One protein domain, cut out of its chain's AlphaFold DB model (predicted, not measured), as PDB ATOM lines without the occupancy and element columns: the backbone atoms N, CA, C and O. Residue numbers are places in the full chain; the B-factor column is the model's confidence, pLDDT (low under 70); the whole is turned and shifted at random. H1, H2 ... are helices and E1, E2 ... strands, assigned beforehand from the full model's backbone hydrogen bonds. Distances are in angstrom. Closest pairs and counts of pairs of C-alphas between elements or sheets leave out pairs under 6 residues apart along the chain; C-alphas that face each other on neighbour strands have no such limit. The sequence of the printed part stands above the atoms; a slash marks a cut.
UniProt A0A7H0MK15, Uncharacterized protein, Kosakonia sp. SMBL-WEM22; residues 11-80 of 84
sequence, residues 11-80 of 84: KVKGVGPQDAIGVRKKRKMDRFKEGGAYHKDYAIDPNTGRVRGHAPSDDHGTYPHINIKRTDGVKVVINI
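This is residues 11 to 80 of the 84 residues of an uncharacterized protein of Kosakonia sp. SMBL-WEM22 (UniProt A0A7H0MK15). A small sheet of three antiparallel strands has a single helix, H1, slanting over one face at the E1 side, its last residues near the sheet and its first residues reaching away from it. A long loop, residues 42 to 64, swings out past the end of E1 and comes back to begin E2. The printed part has 70 residues, with one named helix and three named strands in the order H1, E1, E2, E3; the sheet's order is E1, E2, E3. The class is mixed, helices and strands, though under half of the residues are in named elements. The whole is compact, with a radius of gyration of the C-alphas of 12.2 A and spans of 34 by 27 by 19 A.

In the sheet, E1 is residues 37 to 41, 13.6 A from first to last C-alpha. E2 is residues 65 to 69, 13.0 A long. E3 is residues 75 to 79, 12.8 A long, and ends with C-alpha 79 at (21.390, -53.890, -68.565). H1 is residues 22 to 34, 18.8 A long, from C-alpha 22 at (-1.935, -60.118, -83.696) to C-alpha 34 at (13.239, -70.747, -80.419).

E1, E2 and E3 form a meander, each strand the antiparallel neighbour of the one before. E1 and E2, a hairpin, have directions at 163 degrees; N 39 and O 67 are within hydrogen-bond range at 2.9 A, as are N 69 and O 37 at 2.8 A. E2 and E3, also a hairpin, have directions at 167 degrees, with N 68 and O 76 within hydrogen-bond range at 2.9 A. E1 and E3 are the edge strands, and E2 is the inner one. H1 is on the sheet, over E1, at a height over the sheet of 10.9 A. On the local plane its line stands at 58 degrees to E1, slantwise to the strands but only just. Its line rises 39.6 degrees out of that plane, only just short of standing up from the sheet. The closest C-alphas of H1 and E1 are those of Phe 32 and Tyr 38, 7.1 A apart; those of H1 and E2 are Phe 32 and Lys 69, 6.7 A apart. In H1 every O i to N i+4 pair is within hydrogen-bond range.

The two C-alphas farthest apart, those of Asn 47 and Asp 72, are 37.0 A from each other. The printed part has no cut. The link from E1 to E2 is long, with 23 residues; those from H1 to E1 and from E2 to E3 are tight. The mean pLDDT of the printed part is 77.5, and residues 13 to 21 and 58 to 61 are under 70.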
ATOM      1  N   LYS A  11      18.016 -60.231 -85.286       82.38
ATOM      2  CA  LYS A  11      17.523 -59.053 -84.567       82.38
ATOM      3  C   LYS A  11      16.001 -58.996 -84.653       82.38
ATOM      4  O   LYS A  11      15.438 -58.682 -85.704       82.38
ATOM      5  N   VAL A  12      15.327 -59.219 -83.536       73.75
ATOM      6  CA  VAL A  12      13.884 -59.029 -83.418       73.75
ATOM      7  C   VAL A  12      13.649 -57.592 -82.942       73.75
ATOM      8  O   VAL A  12      13.849 -57.258 -81.780       73.75
ATOM      9  N   LYS A  13      13.290 -56.679 -83.857       58.22
ATOM     10  CA  LYS A  13      12.940 -55.293 -83.478       58.22
ATOM     11  C   LYS A  13      11.670 -55.292 -82.620       58.22
ATOM     12  O   LYS A  13      10.680 -55.882 -83.059       58.22
ATOM     13  N   GLY A  14      11.692 -54.581 -81.490       53.78
ATOM     14  CA  GLY A  14      10.490 -54.207 -80.740       53.78
ATOM     15  C   GLY A  14       9.651 -55.409 -80.315       53.78
ATOM     16  O   GLY A  14       8.550 -55.608 -80.822       53.78
ATOM     17  N   VAL A  15      10.194 -56.229 -79.414       54.53
ATOM     18  CA  VAL A  15       9.377 -57.139 -78.591       54.53
ATOM     19  C   VAL A  15       8.623 -56.347 -77.508       54.53
ATOM     20  O   VAL A  15       7.757 -56.890 -76.836       54.53
ATOM     21  N   GLY A  16       8.850 -55.035 -77.412       54.16
ATOM     22  CA  GLY A  16       7.968 -54.126 -76.696       54.16
ATOM     23  C   GLY A  16       6.553 -54.072 -77.304       54.16
ATOM     24  O   GLY A  16       6.367 -54.290 -78.506       54.16
ATOM     25  N   PRO A  17       5.534 -53.742 -76.496       52.56
ATOM     26  CA  PRO A  17       4.124 -53.728 -76.897       52.56
ATOM     27  C   PRO A  17       3.762 -52.730 -78.017       52.56
ATOM     28  O   PRO A  17       2.616 -52.736 -78.453       52.56
ATOM     29  N   GLN A  18       4.697 -51.896 -78.495       56.25
ATOM     30  CA  GLN A  18       4.418 -50.794 -79.425       56.25
ATOM     31  C   GLN A  18       4.228 -51.185 -80.907       56.25
ATOM     32  O   GLN A  18       3.433 -50.536 -81.575       56.25
ATOM     33  N   ASP A  19       4.892 -52.221 -81.444       53.34
ATOM     34  CA  ASP A  19       5.058 -52.313 -82.918       53.34
ATOM     35  C   ASP A  19       4.426 -53.538 -83.597       53.34
ATOM     36  O   ASP A  19       4.414 -53.657 -84.830       53.34
ATOM     37  N   ALA A  20       3.953 -54.511 -82.824       60.78
ATOM     38  CA  ALA A  20       3.366 -55.722 -83.377       60.78
ATOM     39  C   ALA A  20       2.096 -56.096 -82.620       60.78
ATOM     40  O   ALA A  20       2.132 -56.344 -81.417       60.78
ATOM     41  N   ILE A  21       0.995 -56.202 -83.359       65.56
ATOM     42  CA  ILE A  21      -0.289 -56.735 -82.898       65.56
ATOM     43  C   ILE A  21      -0.618 -58.027 -83.660       65.56
ATOM     44  O   ILE A  21      -0.079 -58.280 -84.744       65.56
ATOM     45  N   GLY A  22      -1.458 -58.880 -83.072       75.25
ATOM     46  CA  GLY A  22      -1.935 -60.118 -83.696       75.25
ATOM     47  C   GLY A  22      -0.829 -61.112 -84.088       75.25
ATOM     48  O   GLY A  22       0.184 -61.269 -83.399       75.25
ATOM     49  N   VAL A  23      -1.017 -61.790 -85.225       80.69
ATOM     50  CA  VAL A  23      -0.157 -62.890 -85.712       80.69
ATOM     51  C   VAL A  23       1.314 -62.481 -85.843       80.69
ATOM     52  O   VAL A  23       2.214 -63.270 -85.551       80.69
ATOM     53  N   ARG A  24       1.588 -61.225 -86.216       75.62
ATOM     54  CA  ARG A  24       2.957 -60.709 -86.362       75.62
ATOM     55  C   ARG A  24       3.692 -60.637 -85.023       75.62
ATOM     56  O   ARG A  24       4.884 -60.938 -84.977       75.62
ATOM     57  N   LYS A  25       2.988 -60.276 -83.940       78.06
ATOM     58  CA  LYS A  25       3.539 -60.303 -82.576       78.06
ATOM     59  C   LYS A  25       3.827 -61.734 -82.162       78.06
ATOM     60  O   LYS A  25       4.948 -62.025 -81.757       78.06
ATOM     61  N   LYS A  26       2.846 -62.624 -82.339       80.69
ATOM     62  CA  LYS A  26       2.972 -64.043 -81.992       80.69
ATOM     63  C   LYS A  26       4.188 -64.673 -82.671       80.69
ATOM     64  O   LYS A  26       5.063 -65.178 -81.985       80.69
ATOM     65  N   ARG A  27       4.320 -64.523 -83.991       81.44
ATOM     66  CA  ARG A  27       5.455 -65.071 -84.752       81.44
ATOM     67  C   ARG A  27       6.809 -64.519 -84.293       81.44
ATOM     68  O   ARG A  27       7.795 -65.247 -84.306       81.44
ATOM     69  N   LYS A  28       6.879 -63.245 -83.887       76.56
ATOM     70  CA  LYS A  28       8.099 -62.677 -83.289       76.56
ATOM     71  C   LYS A  28       8.407 -63.293 -81.923       76.56
ATOM     72  O   LYS A  28       9.568 -63.591 -81.669       76.56
ATOM     73  N   MET A  29       7.396 -63.468 -81.066       79.44
ATOM     74  CA  MET A  29       7.574 -64.095 -79.750       79.44
ATOM     75  C   MET A  29       8.007 -65.551 -79.888       79.44
ATOM     76  O   MET A  29       8.929 -65.972 -79.201       79.44
ATOM     77  N   ASP A  30       7.371 -66.298 -80.790       84.69
ATOM     78  CA  ASP A  30       7.684 -67.704 -81.047       84.69
ATOM     79  C   ASP A  30       9.138 -67.846 -81.516       84.69
ATOM     80  O   ASP A  30       9.912 -68.570 -80.898       84.69
ATOM     81  N   ARG A  31       9.569 -67.024 -82.482       80.25
ATOM     82  CA  ARG A  31      10.979 -66.975 -82.908       80.25
ATOM     83  C   ARG A  31      11.945 -66.606 -81.793       80.25
ATOM     84  O   ARG A  31      13.040 -67.146 -81.721       80.25
ATOM     85  N   PHE A  32      11.577 -65.662 -80.927       83.19
ATOM     86  CA  PHE A  32      12.441 -65.326 -79.800       83.19
ATOM     87  C   PHE A  32      12.575 -66.504 -78.824       83.19
ATOM     88  O   PHE A  32      13.661 -66.721 -78.295       83.19
ATOM     89  N   LYS A  33      11.509 -67.291 -78.619       83.75
ATOM     90  CA  LYS A  33      11.531 -68.496 -77.775       83.75
ATOM     91  C   LYS A  33      12.378 -69.626 -78.367       83.75
ATOM     92  O   LYS A  33      13.023 -70.322 -77.590       83.75
ATOM     93  N   GLU A  34      12.402 -69.771 -79.693       86.69
ATOM     94  CA  GLU A  34      13.239 -70.747 -80.419       86.69
ATOM     95  C   GLU A  34      14.750 -70.520 -80.200       86.69
ATOM     96  O   GLU A  34      15.535 -71.461 -80.286       86.69
ATOM     97  N   GLY A  35      15.163 -69.295 -79.861       86.75
ATOM     98  CA  GLY A  35      16.567 -68.935 -79.658       86.75
ATOM     99  C   GLY A  35      17.276 -68.512 -80.944       86.75
ATOM    100  O   GLY A  35      16.683 -68.427 -82.015       86.75
ATOM    101  N   GLY A  36      18.552 -68.131 -80.827       88.81
ATOM    102  CA  GLY A  36      19.270 -67.501 -81.939       88.81
ATOM    103  C   GLY A  36      18.748 -66.095 -82.249       88.81
ATOM    104  O   GLY A  36      18.772 -65.648 -83.396       88.81
ATOM    105  N   ALA A  37      18.226 -65.393 -81.243       89.44
ATOM    106  CA  ALA A  37      17.537 -64.125 -81.425       89.44
ATOM    107  C   ALA A  37      17.884 -63.128 -80.319       89.44
ATOM    108  O   ALA A  37      18.166 -63.499 -79.180       89.44
ATOM    109  N   TYR A  38      17.824 -61.837 -80.644       87.75
ATOM    110  CA  TYR A  38      17.948 -60.772 -79.650       87.75
ATOM    111  C   TYR A  38      17.005 -59.602 -79.934       87.75
ATOM    112  O   TYR A  38      16.719 -59.290 -81.095       87.75
ATOM    113  N   HIS A  39      16.551 -58.924 -78.882       83.38
ATOM    114  CA  HIS A  39      15.775 -57.683 -78.965       83.38
ATOM    115  C   HIS A  39      16.271 -56.639 -77.966       83.38
ATOM    116  O   HIS A  39      17.062 -56.927 -77.073       83.38
ATOM    117  N   LYS A  40      15.837 -55.396 -78.179       80.94
ATOM    118  CA  LYS A  40      16.222 -54.235 -77.375       80.94
ATOM    119  C   LYS A  40      14.963 -53.619 -76.788       80.94
ATOM    120  O   LYS A  40      14.079 -53.258 -77.568       80.94
ATOM    121  N   ASP A  41      14.942 -53.449 -75.477       78.31
ATOM    122  CA  ASP A  41      13.830 -52.856 -74.740       78.31
ATOM    123  C   ASP A  41      14.329 -51.573 -74.082       78.31
ATOM    124  O   ASP A  41      14.846 -51.565 -72.969       78.31
ATOM    125  N   TYR A  42      14.271 -50.483 -74.852       77.31
ATOM    126  CA  TYR A  42      14.799 -49.173 -74.446       77.31
ATOM    127  C   TYR A  42      13.709 -48.146 -74.160       77.31
ATOM    128  O   TYR A  42      14.001 -47.065 -73.661       77.31
ATOM    129  N   ALA A  43      12.462 -48.441 -74.530       77.56
ATOM    130  CA  ALA A  43      11.379 -47.493 -74.352       77.56
ATOM    131  C   ALA A  43      11.064 -47.367 -72.861       77.56
ATOM    132  O   ALA A  43      10.661 -48.349 -72.239       77.56
ATOM    133  N   ILE A  44      11.219 -46.163 -72.319       80.50
ATOM    134  CA  ILE A  44      10.825 -45.833 -70.952       80.50
ATOM    135  C   ILE A  44       9.383 -45.313 -70.946       80.50
ATOM    136  O   ILE A  44       8.930 -44.608 -71.856       80.50
ATOM    137  N   ASP A  45       8.619 -45.743 -69.952       79.62
ATOM    138  CA  ASP A  45       7.312 -45.199 -69.636       79.62
ATOM    139  C   ASP A  45       7.513 -43.857 -68.918       79.62
ATOM    140  O   ASP A  45       8.090 -43.842 -67.828       79.62
ATOM    141  N   PRO A  46       7.055 -42.733 -69.495       80.12
ATOM    142  CA  PRO A  46       7.243 -41.422 -68.882       80.12
ATOM    143  C   PRO A  46       6.504 -41.272 -67.546       80.12
ATOM    144  O   PRO A  46       6.895 -40.440 -66.737       80.12
ATOM    145  N   ASN A  47       5.465 -42.074 -67.292       84.94
ATOM    146  CA  ASN A  47       4.677 -41.997 -66.064       84.94
ATOM    147  C   ASN A  47       5.324 -42.772 -64.914       84.94
ATOM    148  O   ASN A  47       5.181 -42.397 -63.754       84.94
ATOM    149  N   THR A  48       6.002 -43.882 -65.222       82.19
ATOM    150  CA  THR A  48       6.544 -44.792 -64.197       82.19
ATOM    151  C   THR A  48       8.067 -44.796 -64.117       82.19
ATOM    152  O   THR A  48       8.611 -45.384 -63.179       82.19
ATOM    153  N   GLY A  49       8.755 -44.188 -65.091       79.12
ATOM    154  CA  GLY A  49      10.217 -44.162 -65.197       79.12
ATOM    155  C   GLY A  49      10.854 -45.524 -65.498       79.12
ATOM    156  O   GLY A  49      12.069 -45.662 -65.409       79.12
ATOM    157  N   ARG A  50      10.053 -46.545 -65.829       77.75
ATOM    158  CA  ARG A  50      10.501 -47.931 -66.060       77.75
ATOM    159  C   ARG A  50      10.472 -48.292 -67.534       77.75
ATOM    160  O   ARG A  50       9.816 -47.625 -68.328       77.75
ATOM    161  N   VAL A  51      11.116 -49.399 -67.899       80.12
ATOM    162  CA  VAL A  51      10.929 -49.998 -69.227       80.12
ATOM    163  C   VAL A  51       9.438 -50.267 -69.460       80.12
ATOM    164  O   VAL A  51       8.754 -50.868 -68.631       80.12
ATOM    165  N   ARG A  52       8.901 -49.790 -70.586       77.12
ATOM    166  CA  ARG A  52       7.471 -49.891 -70.902       77.12
ATOM    167  C   ARG A  52       7.006 -51.341 -70.930       77.12
ATOM    168  O   ARG A  52       7.556 -52.153 -71.666       77.12
ATOM    169  N   GLY A  53       5.901 -51.616 -70.240       74.44
ATOM    170  CA  GLY A  53       5.301 -52.951 -70.177       74.44
ATOM    171  C   GLY A  53       5.916 -53.864 -69.117       74.44
ATOM    172  O   GLY A  53       5.557 -55.035 -69.092       74.44
ATOM    173  N   HIS A  54       6.799 -53.335 -68.263       75.75
ATOM    174  CA  HIS A  54       7.381 -54.058 -67.138       75.75
ATOM    175  C   HIS A  54       6.761 -53.583 -65.827       75.75
ATOM    176  O   HIS A  54       6.684 -52.380 -65.556       75.75
ATOM    177  N   ALA A  55       6.320 -54.536 -65.011       73.25
ATOM    178  CA  ALA A  55       5.814 -54.256 -63.675       73.25
ATOM    179  C   ALA A  55       6.967 -54.040 -62.672       73.25
ATOM    180  O   ALA A  55       8.093 -54.471 -62.912       73.25
ATOM    181  N   PRO A  56       6.718 -53.425 -61.499       70.75
ATOM    182  CA  PRO A  56       7.718 -53.352 -60.430       70.75
ATOM    183  C   PRO A  56       8.218 -54.723 -59.952       70.75
ATOM    184  O   PRO A  56       9.330 -54.817 -59.450       70.75
ATOM    185  N   SER A  57       7.396 -55.763 -60.109       72.56
ATOM    186  CA  SER A  57       7.699 -57.152 -59.758       72.56
ATOM    187  C   SER A  57       8.257 -57.977 -60.923       72.56
ATOM    188  O   SER A  57       8.419 -59.182 -60.767       72.56
ATOM    189  N   ASP A  58       8.482 -57.383 -62.101       67.56
ATOM    190  CA  ASP A  58       9.089 -58.100 -63.225       67.56
ATOM    191  C   ASP A  58      10.604 -58.218 -63.021       67.56
ATOM    192  O   ASP A  58      11.321 -57.215 -62.983       67.56
ATOM    193  N   ASP A  59      11.113 -59.451 -63.040       57.31
ATOM    194  CA  ASP A  59      12.554 -59.766 -63.028       57.31
ATOM    195  C   ASP A  59      13.316 -59.165 -64.222       57.31
ATOM    196  O   ASP A  59      14.546 -59.148 -64.273       57.31
ATOM    197  N   HIS A  60      12.587 -58.670 -65.220       60.81
ATOM    198  CA  HIS A  60      13.136 -58.063 -66.423       60.81
ATOM    199  C   HIS A  60      13.698 -56.641 -66.228       60.81
ATOM    200  O   HIS A  60      14.175 -56.047 -67.192       60.81
ATOM    201  N   GLY A  61      13.724 -56.135 -64.994       62.81
ATOM    202  CA  GLY A  61      14.641 -55.078 -64.576       62.81
ATOM    203  C   GLY A  61      14.169 -53.645 -64.832       62.81
ATOM    204  O   GLY A  61      13.419 -53.334 -65.753       62.81
ATOM    205  N   THR A  62      14.650 -52.741 -63.980       71.75
ATOM    206  CA  THR A  62      14.356 -51.298 -64.005       71.75
ATOM    207  C   THR A  62      14.987 -50.577 -65.200       71.75
ATOM    208  O   THR A  62      14.506 -49.522 -65.607       71.75
ATOM    209  N   TYR A  63      16.054 -51.140 -65.765       79.06
ATOM    210  CA  TYR A  63      16.911 -50.469 -66.736       79.06
ATOM    211  C   TYR A  63      16.577 -50.855 -68.182       79.06
ATOM    212  O   TYR A  63      16.224 -52.013 -68.439       79.06
ATOM    213  N   PRO A  64      16.762 -49.934 -69.150       82.88
ATOM    214  CA  PRO A  64      16.858 -50.288 -70.561       82.88
ATOM    215  C   PRO A  64      17.811 -51.465 -70.759       82.88
ATOM    216  O   PRO A  64      18.902 -51.488 -70.187       82.88
ATOM    217  N   HIS A  65      17.428 -52.439 -71.579       84.56
ATOM    218  CA  HIS A  65      18.230 -53.651 -71.708       84.56
ATOM    219  C   HIS A  65      18.156 -54.298 -73.088       84.56
ATOM    220  O   HIS A  65      17.335 -53.967 -73.950       84.56
ATOM    221  N   ILE A  66      19.082 -55.226 -73.311       86.75
ATOM    222  CA  ILE A  66      19.112 -56.099 -74.479       86.75
ATOM    223  C   ILE A  66      18.900 -57.527 -73.999       86.75
ATOM    224  O   ILE A  66      19.679 -58.041 -73.199       86.75
ATOM    225  N   ASN A  67      17.862 -58.163 -74.526       87.00
ATOM    226  CA  ASN A  67      17.556 -59.563 -74.288       87.00
ATOM    227  C   ASN A  67      18.142 -60.403 -75.422       87.00
ATOM    228  O   ASN A  67      17.810 -60.189 -76.590       87.00
ATOM    229  N   ILE A  68      18.988 -61.373 -75.084       88.81
ATOM    230  CA  ILE A  68      19.569 -62.333 -76.025       88.81
ATOM    231  C   ILE A  68      19.113 -63.725 -75.603       88.81
ATOM    232  O   ILE A  68      19.386 -64.165 -74.487       88.81
ATOM    233  N   LYS A  69      18.429 -64.431 -76.504       90.31
ATOM    234  CA  LYS A  69      18.122 -65.849 -76.343       90.31
ATOM    235  C   LYS A  69      19.095 -66.647 -77.200       90.31
ATOM    236  O   LYS A  69      19.031 -66.611 -78.431       90.31
ATOM    237  N   ARG A  70      20.022 -67.335 -76.541       89.88
ATOM    238  CA  ARG A  70      20.986 -68.222 -77.194       89.88
ATOM    239  C   ARG A  70      20.309 -69.510 -77.653       89.88
ATOM    240  O   ARG A  70      19.270 -69.900 -77.126       89.88
ATOM    241  N   THR A  71      20.895 -70.158 -78.655       89.56
ATOM    242  CA  THR A  71      20.421 -71.443 -79.205       89.56
ATOM    243  C   THR A  71      20.546 -72.602 -78.215       89.56
ATOM    244  O   THR A  71      19.821 -73.579 -78.330       89.56
ATOM    245  N   ASP A  72      21.416 -72.480 -77.213       89.00
ATOM    246  CA  ASP A  72      21.540 -73.417 -76.085       89.00
ATOM    247  C   ASP A  72      20.492 -73.184 -74.978       89.00
ATOM    248  O   ASP A  72      20.564 -73.772 -73.902       89.00
ATOM    249  N   GLY A  73      19.519 -72.301 -75.214       83.88
ATOM    250  CA  GLY A  73      18.449 -71.996 -74.271       83.88
ATOM    251  C   GLY A  73      18.822 -70.973 -73.195       83.88
ATOM    252  O   GLY A  73      17.912 -70.468 -72.524       83.88
ATOM    253  N   VAL A  74      20.094 -70.583 -73.066       88.25
ATOM    254  CA  VAL A  74      20.525 -69.579 -72.084       88.25
ATOM    255  C   VAL A  74      19.986 -68.199 -72.468       88.25
ATOM    256  O   VAL A  74      20.106 -67.743 -73.611       88.25
ATOM    257  N   LYS A  75      19.376 -67.511 -71.497       87.00
ATOM    258  CA  LYS A  75      18.954 -66.116 -71.638       87.00
ATOM    259  C   LYS A  75      20.022 -65.211 -71.039       87.00
ATOM    260  O   LYS A  75      20.409 -65.389 -69.890       87.00
ATOM    261  N   VAL A  76      20.469 -64.232 -71.815       88.06
ATOM    262  CA  VAL A  76      21.399 -63.195 -71.364       88.06
ATOM    263  C   VAL A  76      20.682 -61.854 -71.410       88.06
ATOM    264  O   VAL A  76      20.043 -61.523 -72.411       88.06
ATOM    265  N   VAL A  77      20.800 -61.094 -70.325       87.31
ATOM    266  CA  VAL A  77      20.291 -59.728 -70.213       87.31
ATOM    267  C   VAL A  77      21.484 -58.799 -70.069       87.31
ATOM    268  O   VAL A  77      22.322 -58.992 -69.192       87.31
ATOM    269  N   ILE A  78      21.572 -57.799 -70.940       86.88
ATOM    270  CA  ILE A  78      22.558 -56.724 -70.825       86.88
ATOM    271  C   ILE A  78      21.806 -55.477 -70.384       86.88
ATOM    272  O   ILE A  78      21.124 -54.858 -71.203       86.88
ATOM    273  N   ASN A  79      21.921 -55.138 -69.102       85.94
ATOM    274  CA  ASN A  79      21.390 -53.890 -68.565       85.94
ATOM    275  C   ASN A  79      22.276 -52.729 -69.009       85.94
ATOM    276  O   ASN A  79      23.500 -52.798 -68.915       85.94
ATOM    277  N   ILE A  80      21.646 -51.666 -69.492       82.81
ATOM    278  CA  ILE A  80      22.318 -50.423 -69.848       82.81
ATOM    279  C   ILE A  80      22.168 -49.498 -68.648       82.81
ATOM    280  O   ILE A  80      21.090 -48.967 -68.386       82.81
TER     281      ILE A  80